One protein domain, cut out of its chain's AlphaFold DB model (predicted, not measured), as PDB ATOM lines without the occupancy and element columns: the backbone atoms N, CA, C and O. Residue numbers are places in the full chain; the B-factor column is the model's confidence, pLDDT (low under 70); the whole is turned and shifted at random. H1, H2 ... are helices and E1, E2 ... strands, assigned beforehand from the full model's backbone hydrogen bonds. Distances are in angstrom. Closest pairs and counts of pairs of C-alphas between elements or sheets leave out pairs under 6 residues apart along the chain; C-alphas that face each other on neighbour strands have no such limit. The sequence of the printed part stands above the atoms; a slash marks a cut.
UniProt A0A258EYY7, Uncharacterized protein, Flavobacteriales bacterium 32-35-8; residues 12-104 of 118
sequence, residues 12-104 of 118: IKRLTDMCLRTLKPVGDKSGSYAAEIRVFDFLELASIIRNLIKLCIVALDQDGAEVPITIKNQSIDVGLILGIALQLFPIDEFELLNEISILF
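Overview. This is residues 12 to 104 of the 118 residues of an uncharacterized protein of Flavobacteriales bacterium 32-35-8 (UniProt A0A258EYY7). A tiny strand hairpin, E1 and E2, and a larger helical hairpin, H2 and H3, make two separate parts joined by residues 36 to 41, and a lone helix sticks out beyond each: H1, residues 12 to 19, past the strands, and residues 94 to 103 of H4 past the helical hairpin. The loop between H2 and H3 also sticks out, with residues 68 to 73. The printed part has 93 residues, with four named helices and two named strands in the order H1, E1, E2, H2, H3, H4; the sheet, E1 - E2, is antiparallel, and the class is mostly helix. The whole is only just loose, close to extended, with a radius of gyration of the C-alphas of 18.2 A and spans of 55 by 45 by 27 A.

Along the chain. Start at the sheet: E1 is residues 23 to 25, 6.5 A long, from C-alpha 23 at (155.552, 150.537, 138.370), and E2 is residues 33 to 35, 6.8 A long. Before them, find C-alpha 12 at (147.521, 165.145, 135.370), where H1, residues 12 to 19, begins and runs 10.2 A. After them comes H2, the longest helix, residues 42 to 60, 27.2 A. H3 is residues 78 to 87, 14.4 A. H4, residues 91 to 103, runs 18.7 A to C-alpha 103 at (180.918, 123.027, 153.551).

Arrangement. Look first at E1 and E2, a hairpin of antiparallel neighbours with 141 degrees between their directions. C-alphas 25 and 33 face each other at 4.3 A. N 24 and O 34 are within hydrogen-bond range at 2.8 A, and so are N 34 and O 24 at 2.8 A. E2 is apart from H3 and H4. Next go to H2 and H3, a helical hairpin: they touch, and their closest C-alphas are those of Ile 49 and Ala 85, 5.4 A apart. They run opposite ways at a shallow tilt of 18 degrees. H4 is apart from H2 and from H3, and H1 touches no helix. In H1, H2, H3 and H4 every O i to N i+4 pair is within hydrogen-bond range.

Size, cuts and confidence. The C-alphas of Ile 12 and Phe 104, the first and last printed, are the two farthest apart, at 57.7 A. Without the stretches that stand free, the body of 67 residues spans 43 by 28 by 22 A. The printed part has no cut. The link from H2 to H3, residues 61 to 77, is long, while those from H1 to E1 and from H3 to H4 are tight. The mean pLDDT of the printed part is 87.0; look for values under 70 at residues 62 to 66.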
ATOM      1  N   ILE A  12     146.934 166.365 135.942       88.88
ATOM      2  CA  ILE A  12     147.521 165.145 135.370       88.88
ATOM      3  C   ILE A  12     148.595 164.591 136.303       88.88
ATOM      4  O   ILE A  12     148.548 163.411 136.629       88.88
ATOM      5  N   LYS A  13     149.507 165.429 136.805       84.81
ATOM      6  CA  LYS A  13     150.563 164.996 137.729       84.81
ATOM      7  C   LYS A  13     149.981 164.370 138.998       84.81
ATOM      8  O   LYS A  13     150.397 163.286 139.399       84.81
ATOM      9  N   ARG A  14     148.945 164.991 139.572       86.44
ATOM     10  CA  ARG A  14     148.239 164.444 140.737       86.44
ATOM     11  C   ARG A  14     147.567 163.105 140.429       86.44
ATOM     12  O   ARG A  14     147.633 162.189 141.245       86.44
ATOM     13  N   LEU A  15     146.916 162.983 139.272       87.50
ATOM     14  CA  LEU A  15     146.287 161.734 138.835       87.50
ATOM     15  C   LEU A  15     147.330 160.637 138.612       87.50
ATOM     16  O   LEU A  15     147.128 159.509 139.051       87.50
ATOM     17  N   THR A  16     148.467 160.969 138.008       83.50
ATOM     18  CA  THR A  16     149.594 160.056 137.816       83.50
ATOM     19  C   THR A  16     150.127 159.536 139.150       83.50
ATOM     20  O   THR A  16     150.199 158.323 139.325       83.50
ATOM     21  N   ASP A  17     150.394 160.410 140.124       80.06
ATOM     22  CA  ASP A  17     150.882 160.009 141.454       80.06
ATOM     23  C   ASP A  17     149.843 159.181 142.237       80.06
ATOM     24  O   ASP A  17     150.169 158.317 143.060       80.06
ATOM     25  N   MET A  18     148.554 159.430 141.999       78.69
ATOM     26  CA  MET A  18     147.478 158.647 142.600       78.69
ATOM     27  C   MET A  18     147.347 157.258 141.971       78.69
ATOM     28  O   MET A  18     147.200 156.287 142.714       78.69
ATOM     29  N   CYS A  19     147.417 157.163 140.644       79.06
ATOM     30  CA  CYS A  19     147.038 155.970 139.893       79.06
ATOM     31  C   CYS A  19     148.220 155.069 139.498       79.06
ATOM     32  O   CYS A  19     148.035 153.859 139.392       79.06
ATOM     33  N   LEU A  20     149.428 155.604 139.293       82.19
ATOM     34  CA  LEU A  20     150.589 154.853 138.793       82.19
ATOM     35  C   LEU A  20     151.560 154.487 139.923       82.19
ATOM     36  O   LEU A  20     152.664 155.010 140.014       82.19
ATOM     37  N   ARG A  21     151.141 153.573 140.804       81.62
ATOM     38  CA  ARG A  21     151.956 153.134 141.960       81.62
ATOM     39  C   ARG A  21     152.617 151.771 141.782       81.62
ATOM     40  O   ARG A  21     153.543 151.445 142.521       81.62
ATOM     41  N   THR A  22     152.127 150.971 140.837       85.12
ATOM     42  CA  THR A  22     152.588 149.593 140.615       85.12
ATOM     43  C   THR A  22     153.982 149.541 139.998       85.12
ATOM     44  O   THR A  22     154.787 148.702 140.387       85.12
ATOM     45  N   LEU A  23     154.267 150.442 139.055       87.00
ATOM     46  CA  LEU A  23     155.552 150.537 138.370       87.00
ATOM     47  C   LEU A  23     156.372 151.668 138.982       87.00
ATOM     48  O   LEU A  23     155.980 152.832 138.909       87.00
ATOM     49  N   LYS A  24     157.516 151.330 139.571       85.69
ATOM     50  CA  LYS A  24     158.476 152.298 140.105       85.69
ATOM     51  C   LYS A  24     159.603 152.474 139.085       85.69
ATOM     52  O   LYS A  24     160.129 151.467 138.619       85.69
ATOM     53  N   PRO A  25     159.979 153.705 138.711       83.12
ATOM     54  CA  PRO A  25     161.102 153.910 137.804       83.12
ATOM     55  C   PRO A  25     162.380 153.356 138.439       83.12
ATOM     56  O   PRO A  25     162.656 153.616 139.614       83.12
ATOM     57  N   VAL A  26     163.153 152.594 137.671       84.56
ATOM     58  CA  VAL A  26     164.491 152.177 138.083       84.56
ATOM     59  C   VAL A  26     165.401 153.385 137.883       84.56
ATOM     60  O   VAL A  26     165.398 154.006 136.827       84.56
ATOM     61  N   GLY A  27     166.140 153.782 138.922       78.62
ATOM     62  CA  GLY A  27     166.971 154.997 138.916       78.62
ATOM     63  C   GLY A  27     168.180 154.947 137.972       78.62
ATOM     64  O   GLY A  27     169.037 155.830 138.023       78.62
ATOM     65  N   ASP A  28     168.278 153.917 137.138       75.19
ATOM     66  CA  ASP A  28     169.295 153.801 136.113       75.19
ATOM     67  C   ASP A  28     168.862 154.542 134.832       75.19
ATOM     68  O   ASP A  28     167.699 154.872 134.598       75.19
ATOM     69  N   LYS A  29     169.821 154.850 133.957       73.44
ATOM     70  CA  LYS A  29     169.530 155.535 132.683       73.44
ATOM     71  C   LYS A  29     168.857 154.615 131.652       73.44
ATOM     72  O   LYS A  29     168.789 154.986 130.483       73.44
ATOM     73  N   SER A  30     168.405 153.423 132.050       77.25
ATOM     74  CA  SER A  30     167.820 152.436 131.139       77.25
ATOM     75  C   SER A  30     166.392 152.804 130.719       77.25
ATOM     76  O   SER A  30     165.902 152.293 129.715       77.25
ATOM     77  N   GLY A  31     165.725 153.690 131.474       80.12
ATOM     78  CA  GLY A  31     164.310 154.006 131.270       80.12
ATOM     79  C   GLY A  31     163.376 152.851 131.655       80.12
ATOM     80  O   GLY A  31     162.214 152.848 131.249       80.12
ATOM     81  N   SER A  32     163.874 151.866 132.409       82.69
ATOM     82  CA  SER A  32     163.094 150.722 132.872       82.69
ATOM     83  C   SER A  32     162.281 151.035 134.131       82.69
ATOM     84  O   SER A  32     162.550 151.975 134.884       82.69
ATOM     85  N   TYR A  33     161.249 150.225 134.351       88.19
ATOM     86  CA  TYR A  33     160.410 150.274 135.539       88.19
ATOM     87  C   TYR A  33     160.442 148.915 136.231       88.19
ATOM     88  O   TYR A  33     160.402 147.880 135.570       88.19
ATOM     89  N   ALA A  34     160.458 148.924 137.558       87.44
ATOM     90  CA  ALA A  34     160.343 147.741 138.392       87.44
ATOM     91  C   ALA A  34     158.923 147.617 138.955       87.44
ATOM     92  O   ALA A  34     158.312 148.604 139.375       87.44
ATOM     93  N   ALA A  35     158.427 146.386 139.006       89.31
ATOM     94  CA  ALA A  35     157.248 146.010 139.772       89.31
ATOM     95  C   ALA A  35     157.690 145.119 140.936       89.31
ATOM     96  O   ALA A  35     158.486 144.202 140.755       89.31
ATOM     97  N   GLU A  36     157.172 145.385 142.129       88.06
ATOM     98  CA  GLU A  36     157.459 144.575 143.311       88.06
ATOM     99  C   GLU A  36     156.434 143.441 143.415       88.06
ATOM    100  O   GLU A  36     155.225 143.688 143.427       88.06
ATOM    101  N   ILE A  37     156.914 142.199 143.496       89.75
ATOM    102  CA  ILE A  37     156.077 141.014 143.686       89.75
ATOM    103  C   ILE A  37     156.280 140.536 145.119       89.75
ATOM    104  O   ILE A  37     157.391 140.211 145.526       89.75
ATOM    105  N   ARG A  38     155.196 140.515 145.896       90.69
ATOM    106  CA  ARG A  38     155.219 140.024 147.276       90.69
ATOM    107  C   ARG A  38     154.868 138.544 147.291       90.69
ATOM    108  O   ARG A  38     153.809 138.175 146.790       90.69
ATOM    109  N   VAL A  39     155.739 137.752 147.900       93.25
ATOM    110  CA  VAL A  39     155.570 136.317 148.149       93.25
ATOM    111  C   VAL A  39     155.733 136.049 149.644       93.25
ATOM    112  O   VAL A  39     156.437 136.782 150.338       93.25
ATOM    113  N   PHE A  40     155.049 135.033 150.146       92.88
ATOM    114  CA  PHE A  40     155.038 134.617 151.540       92.88
ATOM    115  C   PHE A  40     156.315 133.857 151.911       92.88
ATOM    116  O   PHE A  40     156.885 134.097 152.974       92.88
ATOM    117  N   ASP A  41     156.779 132.970 151.029       92.19
ATOM    118  CA  ASP A  41     158.001 132.190 151.206       92.19
ATOM    119  C   ASP A  41     158.606 131.740 149.857       92.19
ATOM    120  O   ASP A  41     158.062 131.981 148.773       92.19
ATOM    121  N   PHE A  42     159.760 131.071 149.922       90.12
ATOM    122  CA  PHE A  42     160.454 130.540 148.745       90.12
ATOM    123  C   PHE A  42     159.689 129.413 148.038       90.12
ATOM    124  O   PHE A  42     159.890 129.205 146.841       90.12
ATOM    125  N   LEU A  43     158.806 128.689 148.736       92.94
ATOM    126  CA  LEU A  43     157.981 127.652 148.114       92.94
ATOM    127  C   LEU A  43     156.895 128.284 147.246       92.94
ATOM    128  O   LEU A  43     156.634 127.789 146.149       92.94
ATOM    129  N   GLU A  44     156.298 129.390 147.691       95.38
ATOM    130  CA  GLU A  44     155.375 130.173 146.878       95.38
ATOM    131  C   GLU A  44     156.083 130.730 145.641       95.38
ATOM    132  O   GLU A  44     155.597 130.520 144.529       95.38
ATOM    133  N   LEU A  45     157.265 131.338 145.801       95.12
ATOM    134  CA  LEU A  45     158.058 131.835 144.672       95.12
ATOM    135  C   LEU A  45     158.382 130.722 143.663       95.12
ATOM    136  O   LEU A  45     158.105 130.857 142.469       95.12
ATOM    137  N   ALA A  46     158.894 129.583 144.137       94.06
ATOM    138  CA  ALA A  46     159.169 128.424 143.293       94.06
ATOM    139  C   ALA A  46     157.893 127.895 142.619       94.06
ATOM    140  O   ALA A  46     157.917 127.467 141.462       94.06
ATOM    141  N   SER A  47     156.752 127.948 143.313       95.94
ATOM    142  CA  SER A  47     155.465 127.562 142.745       95.94
ATOM    143  C   SER A  47     155.020 128.513 141.636       95.94
ATOM    144  O   SER A  47     154.541 128.038 140.604       95.94
ATOM    145  N   ILE A  48     155.220 129.823 141.795       96.06
ATOM    146  CA  ILE A  48     154.950 130.825 140.757       96.06
ATOM    147  C   ILE A  48     155.799 130.522 139.520       96.06
ATOM    148  O   ILE A  48     155.236 130.285 138.452       96.06
ATOM    149  N   ILE A  49     157.123 130.421 139.668       95.88
ATOM    150  CA  ILE A  49     158.049 130.130 138.559       95.88
ATOM    151  C   ILE A  49     157.652 128.831 137.847       95.88
ATOM    152  O   ILE A  49     157.518 128.795 136.623       95.88
ATOM    153  N   ARG A  50     157.374 127.765 138.611       96.19
ATOM    154  CA  ARG A  50     156.940 126.469 138.070       96.19
ATOM    155  C   ARG A  50     155.664 126.592 137.238       96.19
ATOM    156  O   ARG A  50     155.560 125.956 136.191       96.19
ATOM    157  N   ASN A  51     154.680 127.363 137.698       95.94
ATOM    158  CA  ASN A  51     153.430 127.547 136.966       95.94
ATOM    159  C   ASN A  51     153.603 128.435 135.725       95.94
ATOM    160  O   ASN A  51     152.985 128.136 134.708       95.94
ATOM    161  N   LEU A  52     154.483 129.442 135.758       95.31
ATOM    162  CA  LEU A  52     154.834 130.227 134.566       95.31
ATOM    163  C   LEU A  52     155.460 129.340 133.478       95.31
ATOM    164  O   LEU A  52     155.063 129.418 132.317       95.31
ATOM    165  N   ILE A  53     156.367 128.432 133.853       95.00
ATOM    166  CA  ILE A  53     156.972 127.468 132.918       95.00
ATOM    167  C   ILE A  53     155.915 126.508 132.359       95.00
ATOM    168  O   ILE A  53     155.864 126.285 131.151       95.00
ATOM    169  N   LYS A  54     155.032 125.965 133.207       92.25
ATOM    170  CA  LYS A  54     153.925 125.106 132.750       92.25
ATOM    171  C   LYS A  54     153.012 125.825 131.764       92.25
ATOM    172  O   LYS A  54     152.644 125.231 130.758       92.25
ATOM    173  N   LEU A  55     152.680 127.088 132.029       90.50
ATOM    174  CA  LEU A  55     151.879 127.901 131.118       90.50
ATOM    175  C   LEU A  55     152.567 128.040 129.759       90.50
ATOM    176  O   LEU A  55     151.911 127.880 128.739       90.50
ATOM    177  N   CYS A  56     153.882 128.273 129.740       90.81
ATOM    178  CA  CYS A  56     154.653 128.342 128.500       90.81
ATOM    179  C   CYS A  56     154.624 127.019 127.728       90.81
ATOM    180  O   CYS A  56     154.459 127.034 126.515       90.81
ATOM    181  N   ILE A  57     154.739 125.879 128.417       89.25
ATOM    182  CA  ILE A  57     154.658 124.551 127.787       89.25
ATOM    183  C   ILE A  57     153.292 124.351 127.125       89.25
ATOM    184  O   ILE A  57     153.234 123.963 125.965       89.25
ATOM    185  N   VAL A  58     152.202 124.650 127.838       88.19
ATOM    186  CA  VAL A  58     150.843 124.485 127.300       88.19
ATOM    187  C   VAL A  58     150.565 125.487 126.175       88.19
ATOM    188  O   VAL A  58     149.938 125.132 125.188       88.19
ATOM    189  N   ALA A  59     151.061 126.722 126.278       86.19
ATOM    190  CA  ALA A  59     150.903 127.743 125.242       86.19
ATOM    191  C   ALA A  59     151.661 127.425 123.939       86.19
ATOM    192  O   ALA A  59     151.320 127.965 122.890       86.19
ATOM    193  N   LEU A  60     152.701 126.587 124.005       85.62
ATOM    194  CA  LEU A  60     153.435 126.103 122.832       85.62
ATOM    195  C   LEU A  60     152.765 124.894 122.167       85.62
ATOM    196  O   LEU A  60     153.065 124.604 121.008       85.62
ATOM    197  N   ASP A  61     151.891 124.188 122.882       81.81
ATOM    198  CA  ASP A  61     151.133 123.066 122.342       81.81
ATOM    199  C   ASP A  61     149.978 123.592 121.475       81.81
ATOM    200  O   ASP A  61     149.115 124.330 121.953       81.81
ATOM    201  N   GLN A  62     149.975 123.227 120.187       63.72
ATOM    202  CA  GLN A  62     149.026 123.748 119.192       63.72
ATOM    203  C   GLN A  62     147.566 123.387 119.514       63.72
ATOM    204  O   GLN A  62     146.670 124.116 119.099       63.72
ATOM    205  N   ASP A  63     147.353 122.327 120.300       68.50
ATOM    206  CA  ASP A  63     146.041 121.857 120.761       68.50
ATOM    207  C   ASP A  63     145.821 122.087 122.279       68.50
ATOM    208  O   ASP A  63     144.816 121.648 122.842       68.50
ATOM    209  N   GLY A  64     146.767 122.730 122.979       63.06
ATOM    210  CA  GLY A  64     146.867 122.666 124.446       63.06
ATOM    211  C   GLY A  64     146.112 123.746 125.229       63.06
ATOM    212  O   GLY A  64     145.503 123.444 126.258       63.06
ATOM    213  N   ALA A  65     146.144 125.009 124.786       65.06
ATOM    214  CA  ALA A  65     145.455 126.116 125.460       65.06
ATOM    215  C   ALA A  65     144.745 127.050 124.478       65.06
ATOM    216  O   ALA A  65     145.355 127.927 123.870       65.06
ATOM    217  N   GLU A  66     143.420 126.936 124.422       69.25
ATOM    218  CA  GLU A  66     142.573 127.954 123.812       69.25
ATOM    219  C   GLU A  66     142.287 129.063 124.831       69.25
ATOM    220  O   GLU A  66     141.656 128.849 125.871       69.25
ATOM    221  N   VAL A  67     142.744 130.279 124.535       75.88
ATOM    222  CA  VAL A  67     142.301 131.458 125.279       75.88
ATOM    223  C   VAL A  67     140.836 131.720 124.906       75.88
ATOM    224  O   VAL A  67     140.529 131.798 123.714       75.88
ATOM    225  N   PRO A  68     139.919 131.878 125.886       79.62
ATOM    226  CA  PRO A  68     138.506 132.090 125.607       79.62
ATOM    227  C   PRO A  68     138.272 133.193 124.576       79.62
ATOM    228  O   PRO A  68     138.895 134.254 124.633       79.62
ATOM    229  N   ILE A  69     137.303 132.978 123.684       79.69
ATOM    230  CA  ILE A  69     137.026 133.875 122.549       79.69
ATOM    231  C   ILE A  69     136.667 135.304 123.010       79.69
ATOM    232  O   ILE A  69     136.825 136.277 122.276       79.69
ATOM    233  N   THR A  70     136.214 135.445 124.259       85.88
ATOM    234  CA  THR A  70     135.892 136.718 124.916       85.88
ATOM    235  C   THR A  70     137.115 137.571 125.264       85.88
ATOM    236  O   THR A  70     136.959 138.760 125.552       85.88
ATOM    237  N   ILE A  71     138.324 137.006 125.234       82.12
ATOM    238  CA  ILE A  71     139.577 137.704 125.523       82.12
ATOM    239  C   ILE A  71     140.228 138.124 124.199       82.12
ATOM    240  O   ILE A  71     140.430 137.323 123.287       82.12
ATOM    241  N   LYS A  72     140.551 139.416 124.081       75.81
ATOM    242  CA  LYS A  72     141.291 139.956 122.930       75.81
ATOM    243  C   LYS A  72     142.741 139.470 122.969       75.81
ATOM    244  O   LYS A  72     143.307 139.371 124.050       75.81
ATOM    245  N   ASN A  73     143.347 139.277 121.796       73.38
ATOM    246  CA  ASN A  73     144.711 138.752 121.638       73.38
ATOM    247  C   ASN A  73     144.859 137.360 122.273       73.38
ATOM    248  O   ASN A  73     145.519 137.189 123.290       73.38
ATOM    249  N   GLN A  74     144.213 136.367 121.660       76.88
ATOM    250  CA  GLN A  74     144.167 134.982 122.149       76.88
ATOM    251  C   GLN A  74     145.529 134.270 122.128       76.88
ATOM    252  O   GLN A  74     145.681 133.219 122.740       76.88
ATOM    253  N   SER A  75     146.529 134.827 121.441       78.81
ATOM    254  CA  SER A  75     147.896 134.315 121.474       78.81
ATOM    255  C   SER A  75     148.583 134.692 122.786       78.81
ATOM    256  O   SER A  75     148.681 135.874 123.122       78.81
ATOM    257  N   ILE A  76     149.126 133.702 123.488       85.00
ATOM    258  CA  ILE A  76     149.987 133.926 124.650       85.00
ATOM    259  C   ILE A  76     151.402 134.245 124.153       85.00
ATOM    260  O   ILE A  76     152.004 133.453 123.429       85.00
ATOM    261  N   ASP A  77     151.953 135.393 124.556       88.69
ATOM    262  CA  ASP A  77     153.358 135.724 124.295       88.69
ATOM    263  C   ASP A  77     154.264 134.950 125.260       88.69
ATOM    264  O   ASP A  77     154.558 135.380 126.377       88.69
ATOM    265  N   VAL A  78     154.692 133.771 124.817       90.69
ATOM    266  CA  VAL A  78     155.563 132.876 125.588       90.69
ATOM    267  C   VAL A  78     156.901 133.539 125.931       90.69
ATOM    268  O   VAL A  78     157.433 133.308 127.017       90.69
ATOM    269  N   GLY A  79     157.436 134.390 125.049       90.81
ATOM    270  CA  GLY A  79     158.707 135.079 125.275       90.81
ATOM    271  C   GLY A  79     158.625 136.047 126.451       90.81
ATOM    272  O   GLY A  79     159.505 136.055 127.314       90.81
ATOM    273  N   LEU A  80     157.528 136.803 126.536       92.06
ATOM    274  CA  LEU A  80     157.275 137.713 127.652       92.06
ATOM    275  C   LEU A  80     157.129 136.956 128.980       92.06
ATOM    276  O   LEU A  80     157.737 137.347 129.977       92.06
ATOM    277  N   ILE A  81     156.369 135.857 129.000       94.00
ATOM    278  CA  ILE A  81     156.165 135.057 130.219       94.00
ATOM    279  C   ILE A  81     157.473 134.411 130.693       94.00
ATOM    280  O   ILE A  81     157.785 134.465 131.886       94.00
ATOM    281  N   LEU A  82     158.273 133.858 129.775       95.12
ATOM    282  CA  LEU A  82     159.601 133.329 130.099       95.12
ATOM    283  C   LEU A  82     160.541 134.417 130.623       95.12
ATOM    284  O   LEU A  82     161.283 134.168 131.570       95.12
ATOM    285  N   GLY A  83     160.482 135.629 130.065       93.81
ATOM    286  CA  GLY A  83     161.263 136.767 130.548       93.81
ATOM    287  C   GLY A  83     160.963 137.132 132.005       93.81
ATOM    288  O   GLY A  83     161.879 137.479 132.749       93.81
ATOM    289  N   ILE A  84     159.703 137.016 132.438       93.69
ATOM    290  CA  ILE A  84     159.320 137.198 133.848       93.69
ATOM    291  C   ILE A  84     159.786 136.019 134.705       93.69
ATOM    292  O   ILE A  84     160.351 136.232 135.775       93.69
ATOM    293  N   ALA A  85     159.594 134.780 134.241       95.25
ATOM    294  CA  ALA A  85     160.044 133.594 134.971       95.25
ATOM    295  C   ALA A  85     161.562 133.617 135.224       95.25
ATOM    296  O   ALA A  85     162.003 133.235 136.305       95.25
ATOM    297  N   LEU A  86     162.339 134.108 134.254       94.38
ATOM    298  CA  LEU A  86     163.784 134.274 134.371       94.38
ATOM    299  C   LEU A  86     164.164 135.326 135.422       94.38
ATOM    300  O   LEU A  86     165.042 135.069 136.235       94.38
ATOM    301  N   GLN A  87     163.491 136.480 135.436       92.00
ATOM    302  CA  GLN A  87     163.744 137.538 136.428       92.00
ATOM    303  C   GLN A  87     163.426 137.103 137.863       92.00
ATOM    304  O   GLN A  87     164.015 137.622 138.804       92.00
ATOM    305  N   LEU A  88     162.487 136.171 138.033       93.62
ATOM    306  CA  LEU A  88     162.105 135.638 139.340       93.62
ATOM    307  C   LEU A  88     163.029 134.524 139.843       93.62
ATOM    308  O   LEU A  88     162.890 134.110 140.991       93.62
ATOM    309  N   PHE A  89     163.917 133.995 139.000       92.88
ATOM    310  CA  PHE A  89     164.708 132.819 139.334       92.88
ATOM    311  C   PHE A  89     165.805 133.163 140.366       92.88
ATOM    312  O   PHE A  89     166.685 133.965 140.052       92.88
ATOM    313  N   PRO A  90     165.788 132.566 141.575       91.12
ATOM    314  CA  PRO A  90     166.658 132.965 142.687       91.12
ATOM    315  C   PRO A  90     168.053 132.321 142.575       91.12
ATOM    316  O   PRO A  90     168.384 131.376 143.292       91.12
ATOM    317  N   ILE A  91     168.846 132.764 141.592       91.88
ATOM    318  CA  ILE A  91     170.175 132.195 141.292       91.88
ATOM    319  C   ILE A  91     171.131 132.346 142.479       91.88
ATOM    320  O   ILE A  91     171.774 131.367 142.857       91.88
ATOM    321  N   ASP A  92     171.195 133.534 143.079       91.88
ATOM    322  CA  ASP A  92     172.137 133.840 144.158       91.88
ATOM    323  C   ASP A  92     171.844 132.987 145.407       91.88
ATOM    324  O   ASP A  92     172.749 132.465 146.060       91.88
ATOM    325  N   GLU A  93     170.564 132.768 145.723       91.75
ATOM    326  CA  GLU A  93     170.155 131.886 146.813       91.75
ATOM    327  C   GLU A  93     170.499 130.419 146.529       91.75
ATOM    328  O   GLU A  93     170.891 129.692 147.445       91.75
ATOM    329  N   PHE A  94     170.386 129.966 145.276       90.75
ATOM    330  CA  PHE A  94     170.823 128.621 144.902       90.75
ATOM    331  C   PHE A  94     172.340 128.449 145.003       90.75
ATOM    332  O   PHE A  94     172.789 127.394 145.452       90.75
ATOM    333  N   GLU A  95     173.123 129.466 144.644       93.50
ATOM    334  CA  GLU A  95     174.578 129.453 144.821       93.50
ATOM    335  C   GLU A  95     174.945 129.331 146.305       93.50
ATOM    336  O   GLU A  95     175.726 128.454 146.680       93.50
ATOM    337  N   LEU A  96     174.288 130.103 147.177       93.62
ATOM    338  CA  LEU A  96     174.461 129.987 148.627       93.62
ATOM    339  C   LEU A  96     174.150 128.571 149.139       93.62
ATOM    340  O   LEU A  96     174.916 128.016 149.929       93.62
ATOM    341  N   LEU A  97     173.036 127.972 148.705       91.88
ATOM    342  CA  LEU A  97     172.672 126.606 149.100       91.88
ATOM    343  C   LEU A  97     173.707 125.576 148.633       91.88
ATOM    344  O   LEU A  97     174.013 124.636 149.371       91.88
ATOM    345  N   ASN A  98     174.266 125.757 147.436       92.12
ATOM    346  CA  ASN A  98     175.317 124.895 146.912       92.12
ATOM    347  C   ASN A  98     176.591 124.980 147.767       92.12
ATOM    348  O   ASN A  98     177.107 123.943 148.184       92.12
ATOM    349  N   GLU A  99     177.047 126.186 148.111       94.38
ATOM    350  CA  GLU A  99     178.215 126.383 148.983       94.38
ATOM    351  C   GLU A  99     178.018 125.746 150.366       94.38
ATOM    352  O   GLU A  99     178.901 125.051 150.874       94.38
ATOM    353  N   ILE A 100     176.826 125.892 150.957       93.00
ATOM    354  CA  ILE A 100     176.487 125.234 152.229       93.00
ATOM    355  C   ILE A 100     176.606 123.711 152.105       93.00
ATOM    356  O   ILE A 100     177.149 123.073 153.006       93.00
ATOM    357  N   SER A 101     176.137 123.124 151.001       91.88
ATOM    358  CA  SER A 101     176.203 121.671 150.791       91.88
ATOM    359  C   SER A 101     177.636 121.137 150.679       91.88
ATOM    360  O   SER A 101     177.901 120.003 151.078       91.88
ATOM    361  N   ILE A 102     178.565 121.961 150.181       93.06
ATOM    362  CA  ILE A 102     179.993 121.639 150.079       93.06
ATOM    363  C   ILE A 102     180.665 121.746 151.452       93.06
ATOM    364  O   ILE A 102     181.475 120.889 151.807       93.06
ATOM    365  N   LEU A 103     180.339 122.785 152.225       92.31
ATOM    366  CA  LEU A 103     180.918 123.027 153.551       92.31
ATOM    367  C   LEU A 103     180.391 122.062 154.619       92.31
ATOM    368  O   LEU A 103     181.121 121.709 155.545       92.31
ATOM    369  N   PHE A 104     179.137 121.631 154.487       88.31
ATOM    370  CA  PHE A 104     178.462 120.714 155.402       88.31
ATOM    371  C   PHE A 104     177.926 119.503 154.631       88.31
ATOM    372  O   PHE A 104     176.709 119.352 154.481       88.31
TER     373      PHE A 104